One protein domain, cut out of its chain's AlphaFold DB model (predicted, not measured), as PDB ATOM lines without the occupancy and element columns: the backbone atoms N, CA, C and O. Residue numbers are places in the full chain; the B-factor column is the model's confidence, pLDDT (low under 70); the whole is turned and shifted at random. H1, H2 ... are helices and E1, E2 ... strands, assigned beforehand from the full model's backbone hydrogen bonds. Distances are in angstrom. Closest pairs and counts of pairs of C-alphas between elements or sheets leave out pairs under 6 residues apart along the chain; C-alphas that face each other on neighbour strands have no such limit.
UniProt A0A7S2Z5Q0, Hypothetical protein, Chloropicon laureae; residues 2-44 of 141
ATOM      1  N   GLU A   2      -6.790  17.606  15.537       38.28
ATOM      2  CA  GLU A   2      -6.402  16.684  16.632       38.28
ATOM      3  C   GLU A   2      -6.459  17.378  18.010       38.28
ATOM      4  O   GLU A   2      -6.909  16.778  18.972       38.28
ATOM      5  N   GLU A   3      -6.151  18.679  18.090       38.31
ATOM      6  CA  GLU A   3      -6.279  19.457  19.343       38.31
ATOM      7  C   GLU A   3      -7.737  19.768  19.751       38.31
ATOM      8  O   GLU A   3      -7.995  20.055  20.913       38.31
ATOM      9  N   GLU A   4      -8.703  19.676  18.827       38.41
ATOM     10  CA  GLU A   4     -10.133  19.901  19.133       38.41
ATOM     11  C   GLU A   4     -10.813  18.637  19.696       38.41
ATOM     12  O   GLU A   4     -11.801  18.750  20.413       38.41
ATOM     13  N   GLU A   5     -10.283  17.439  19.410       38.88
ATOM     14  CA  GLU A   5     -10.799  16.171  19.961       38.88
ATOM     15  C   GLU A   5     -10.287  15.909  21.390       38.88
ATOM     16  O   GLU A   5     -10.954  15.234  22.174       38.88
ATOM     17  N   GLU A   6      -9.133  16.470  21.764       38.00
ATOM     18  CA  GLU A   6      -8.596  16.356  23.128       38.00
ATOM     19  C   GLU A   6      -9.292  17.312  24.117       38.00
ATOM     20  O   GLU A   6      -9.435  16.979  25.296       38.00
ATOM     21  N   GLU A   7      -9.806  18.458  23.646       34.56
ATOM     22  CA  GLU A   7     -10.603  19.384  24.467       34.56
ATOM     23  C   GLU A   7     -11.960  18.780  24.874       34.56
ATOM     24  O   GLU A   7     -12.390  18.951  26.018       34.56
ATOM     25  N   GLU A   8     -12.599  17.990  24.003       37.34
ATOM     26  CA  GLU A   8     -13.889  17.335  24.288       37.34
ATOM     27  C   GLU A   8     -13.742  16.159  25.280       37.34
ATOM     28  O   GLU A   8     -14.648  15.872  26.061       37.34
ATOM     29  N   ALA A   9     -12.561  15.531  25.351       38.44
ATOM     30  CA  ALA A   9     -12.253  14.470  26.319       38.44
ATOM     31  C   ALA A   9     -12.061  14.981  27.761       38.44
ATOM     32  O   ALA A   9     -12.028  14.187  28.706       38.44
ATOM     33  N   THR A  10     -11.981  16.302  27.948       44.16
ATOM     34  CA  THR A  10     -12.134  16.943  29.261       44.16
ATOM     35  C   THR A  10     -13.574  17.376  29.538       44.16
ATOM     36  O   THR A  10     -13.816  18.241  30.381       44.16
ATOM     37  N   GLU A  11     -14.564  16.741  28.896       45.22
ATOM     38  CA  GLU A  11     -15.925  16.694  29.422       45.22
ATOM     39  C   GLU A  11     -15.873  16.102  30.829       45.22
ATOM     40  O   GLU A  11     -15.744  14.892  31.024       45.22
ATOM     41  N   LEU A  12     -15.911  17.020  31.797       50.62
ATOM     42  CA  LEU A  12     -16.296  16.855  33.186       50.62
ATOM     43  C   LEU A  12     -16.491  15.389  33.567       50.62
ATOM     44  O   LEU A  12     -17.496  14.773  33.198       50.62
ATOM     45  N   MET A  13     -15.598  14.874  34.416       47.69
ATOM     46  CA  MET A  13     -15.994  13.866  35.391       47.69
ATOM     47  C   MET A  13     -17.176  14.442  36.181       47.69
ATOM     48  O   MET A  13     -17.010  15.039  37.241       47.69
ATOM     49  N   HIS A  14     -18.374  14.335  35.613       52.00
ATOM     50  CA  HIS A  14     -19.617  14.599  36.287       52.00
ATOM     51  C   HIS A  14     -19.691  13.504  37.337       52.00
ATOM     52  O   HIS A  14     -19.966  12.335  37.041       52.00
ATOM     53  N   CYS A  15     -19.354  13.890  38.566       62.53
ATOM     54  CA  CYS A  15     -19.867  13.233  39.753       62.53
ATOM     55  C   CYS A  15     -21.343  12.897  39.481       62.53
ATOM     56  O   CYS A  15     -22.061  13.729  38.933       62.53
ATOM     57  N   GLY A  16     -21.741  11.643  39.706       70.88
ATOM     58  CA  GLY A  16     -23.141  11.238  39.563       70.88
ATOM     59  C   GLY A  16     -23.504  10.342  38.387       70.88
ATOM     60  O   GLY A  16     -24.503   9.630  38.476       70.88
ATOM     61  N   VAL A  17     -22.700  10.280  37.322       82.81
ATOM     62  CA  VAL A  17     -23.004   9.402  36.178       82.81
ATOM     63  C   VAL A  17     -22.320   8.049  36.349       82.81
ATOM     64  O   VAL A  17     -21.096   7.958  36.392       82.81
ATOM     65  N   SER A  18     -23.106   6.976  36.426       84.12
ATOM     66  CA  SER A  18     -22.601   5.601  36.508       84.12
ATOM     67  C   SER A  18     -22.877   4.820  35.231       84.12
ATOM     68  O   SER A  18     -23.964   4.893  34.661       84.12
ATOM     69  N   THR A  19     -21.900   4.022  34.804       86.81
ATOM     70  CA  THR A  19     -22.070   3.075  33.696       86.81
ATOM     71  C   THR A  19     -22.529   1.729  34.238       86.81
ATOM     72  O   THR A  19     -21.850   1.144  35.088       86.81
ATOM     73  N   LEU A  20     -23.650   1.201  33.741       82.75
ATOM     74  CA  LEU A  20     -24.085  -0.139  34.130       82.75
ATOM     75  C   LEU A  20     -23.216  -1.196  33.436       82.75
ATOM     76  O   LEU A  20     -23.091  -1.227  32.211       82.75
ATOM     77  N   ARG A  21     -22.639  -2.099  34.229       85.94
ATOM     78  CA  ARG A  21     -21.801  -3.211  33.761       85.94
ATOM     79  C   ARG A  21     -22.393  -4.540  34.198       85.94
ATOM     80  O   ARG A  21     -23.074  -4.606  35.224       85.94
ATOM     81  N   ASP A  22     -22.148  -5.594  33.427       83.19
ATOM     82  CA  ASP A  22     -22.571  -6.936  33.824       83.19
ATOM     83  C   ASP A  22     -21.766  -7.392  35.061       83.19
ATOM     84  O   ASP A  22     -20.535  -7.419  35.004       83.19
ATOM     85  N   PRO A  23     -22.413  -7.780  36.178       85.25
ATOM     86  CA  PRO A  23     -21.706  -8.253  37.369       85.25
ATOM     87  C   PRO A  23     -20.822  -9.486  37.135       85.25
ATOM     88  O   PRO A  23     -19.890  -9.723  37.900       85.25
ATOM     89  N   ARG A  24     -21.119 -10.298  36.110       87.69
ATOM     90  CA  ARG A  24     -20.345 -11.499  35.752       87.69
ATOM     91  C   ARG A  24     -19.189 -11.186  34.807       87.69
ATOM     92  O   ARG A  24     -18.211 -11.926  34.776       87.69
ATOM     93  N   GLU A  25     -19.303 -10.096  34.053       88.44
ATOM     94  CA  GLU A  25     -18.331  -9.661  33.054       88.44
ATOM     95  C   GLU A  25     -18.119  -8.137  33.152       88.44
ATOM     96  O   GLU A  25     -18.647  -7.378  32.339       88.44
ATOM     97  N   PRO A  26     -17.318  -7.654  34.119       81.94
ATOM     98  CA  PRO A  26     -17.193  -6.224  34.433       81.94
ATOM     99  C   PRO A  26     -16.516  -5.388  33.334       81.94
ATOM    100  O   PRO A  26     -16.478  -4.160  33.429       81.94
ATOM    101  N   ALA A  27     -15.962  -6.033  32.304       84.69
ATOM    102  CA  ALA A  27     -15.439  -5.378  31.106       84.69
ATOM    103  C   ALA A  27     -16.529  -5.077  30.058       84.69
ATOM    104  O   ALA A  27     -16.268  -4.335  29.116       84.69
ATOM    105  N   LYS A  28     -17.736  -5.644  30.202       84.56
ATOM    106  CA  LYS A  28     -18.855  -5.442  29.277       84.56
ATOM    107  C   LYS A  28     -19.868  -4.462  29.858       84.56
ATOM    108  O   LYS A  28     -20.418  -4.663  30.942       84.56
ATOM    109  N   GLU A  29     -20.133  -3.415  29.095       84.38
ATOM    110  CA  GLU A  29     -21.195  -2.457  29.380       84.38
ATOM    111  C   GLU A  29     -22.547  -3.031  28.955       84.38
ATOM    112  O   GLU A  29     -22.654  -3.729  27.943       84.38
ATOM    113  N   LYS A  30     -23.584  -2.754  29.746       84.44
ATOM    114  CA  LYS A  30     -24.936  -3.250  29.503       84.44
ATOM    115  C   LYS A  30     -25.860  -2.080  29.152       84.44
ATOM    116  O   LYS A  30     -25.878  -1.108  29.906       84.44
ATOM    117  N   PRO A  31     -26.652  -2.168  28.066       84.44
ATOM    118  CA  PRO A  31     -27.604  -1.119  27.733       84.44
ATOM    119  C   PRO A  31     -28.727  -1.042  28.777       84.44
ATOM    120  O   PRO A  31     -29.237  -2.060  29.258       84.44
ATOM    121  N   VAL A  32     -29.099   0.187  29.111       83.88
ATOM    122  CA  VAL A  32     -30.175   0.601  30.014       83.88
ATOM    123  C   VAL A  32     -31.042   1.611  29.273       83.88
ATOM    124  O   VAL A  32     -30.542   2.426  28.508       83.88
ATOM    125  N   ILE A  33     -32.351   1.590  29.494       85.44
ATOM    126  CA  ILE A  33     -33.252   2.552  28.857       85.44
ATOM    127  C   ILE A  33     -33.383   3.781  29.759       85.44
ATOM    128  O   ILE A  33     -33.871   3.671  30.884       85.44
ATOM    129  N   VAL A  34     -33.007   4.957  29.252       82.75
ATOM    130  CA  VAL A  34     -33.228   6.260  29.904       82.75
ATOM    131  C   VAL A  34     -33.980   7.161  28.930       82.75
ATOM    132  O   VAL A  34     -33.596   7.291  27.770       82.75
ATOM    133  N   ALA A  35     -35.095   7.751  29.373       83.75
ATOM    134  CA  ALA A  35     -35.964   8.593  28.537       83.75
ATOM    135  C   ALA A  35     -36.363   7.948  27.183       83.75
ATOM    136  O   ALA A  35     -36.488   8.629  26.165       83.75
ATOM    137  N   GLY A  36     -36.546   6.622  27.164       85.38
ATOM    138  CA  GLY A  36     -36.937   5.868  25.966       85.38
ATOM    139  C   GLY A  36     -35.814   5.621  24.950       85.38
ATOM    140  O   GLY A  36     -36.104   5.142  23.857       85.38
ATOM    141  N   LYS A  37     -34.554   5.930  25.288       86.50
ATOM    142  CA  LYS A  37     -33.369   5.626  24.474       86.50
ATOM    143  C   LYS A  37     -32.462   4.632  25.193       86.50
ATOM    144  O   LYS A  37     -32.309   4.712  26.412       86.50
ATOM    145  N   ASP A  38     -31.838   3.738  24.432       87.38
ATOM    146  CA  ASP A  38     -30.805   2.841  24.949       87.38
ATOM    147  C   ASP A  38     -29.516   3.630  25.225       87.38
ATOM    148  O   ASP A  38     -28.962   4.281  24.339       87.38
ATOM    149  N   THR A  39     -29.042   3.573  26.467       84.81
ATOM    150  CA  THR A  39     -27.809   4.194  26.957       84.81
ATOM    151  C   THR A  39     -27.112   3.265  27.949       84.81
ATOM    152  O   THR A  39     -27.735   2.515  28.687       84.81
ATOM    153  N   ASN A  40     -25.791   3.295  27.994       83.56
ATOM    154  CA  ASN A  40     -24.979   2.610  29.005       83.56
ATOM    155  C   ASN A  40     -24.757   3.471  30.265       83.56
ATOM    156  O   ASN A  40     -24.381   2.938  31.311       83.56
ATOM    157  N   ARG A  41     -24.992   4.787  30.171       82.12
ATOM    158  CA  ARG A  41     -24.774   5.780  31.232       82.12
ATOM    159  C   ARG A  41     -26.093   6.160  31.898       82.12
ATOM    160  O   ARG A  41     -27.051   6.523  31.214       82.12
ATOM    161  N   VAL A  42     -26.112   6.104  33.226       85.31
ATOM    162  CA  VAL A  42     -27.248   6.465  34.080       85.31
ATOM    163  C   VAL A  42     -26.824   7.598  35.005       85.31
ATOM    164  O   VAL A  42     -25.809   7.491  35.693       85.31
ATOM    165  N   ASP A  43     -27.598   8.680  35.010       84.06
ATOM    166  CA  ASP A  43     -27.460   9.767  35.978       84.06
ATOM    167  C   ASP A  43     -28.137   9.368  37.301       84.06
ATOM    168  O   ASP A  43     -29.346   9.129  37.343       84.06
ATOM    169  N   ASN A  44     -27.350   9.270  38.371       83.06
ATOM    170  CA  ASN A  44     -27.833   8.942  39.712       83.06
ATOM    171  C   ASN A  44     -28.145  10.187  40.556       83.06
ATOM    172  O   ASN A  44     -28.660  10.049  41.667       83.06
TER     173      ASN A  44
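What this domain is: This is residues 2 to 44 of the 141 residues of the protein "Hypothetical protein" of Chloropicon laureae (UniProt A0A7S2Z5Q0). Two small strand pairs, E1 with E5 and the hairpin E3-E4, sit near each other in a thin body, with E2 off at one end; residues 2 to 13, holding the short helix H1, stick out as a tail. The 43 printed residues hold one named helix and five named strands, in the order H1 E1 E2 E3 E4 E5, class mixed, both sheets antiparallel. The whole is loose, radius of gyration of the C-alphas 13.2 A, spanning 37 by 25 by 19 A.

Where its parts are: Find E3, residues 32 to 34, from C-alpha 32 at (-30.175, 0.601, 30.014); E4 is 37 to 39. E1 is 17 to 19; E5, 41 to 43, ends at (-27.460, 9.767, 35.978). E2, 25 to 29, spans 8.6 A; H1, 3 to 8, spans 9.3 A.

How they stand to each other: Look across E3 and E4: N 32 and O 39 are 2.7 A apart. Across E1 and E5, N 18 and O 42 are 2.8 A apart. E2 runs on into E3 at 35 degrees. In H1, 0 of 2 O i to N i+4 and 0 of 3 O i to N i+3 pairs are within hydrogen-bond range.

The domain as a whole: C-alphas 3 and 24 are farthest apart, 37.8 A. The printed part has no cut and no long link; pLDDT is under 70 at residues 2 to 15.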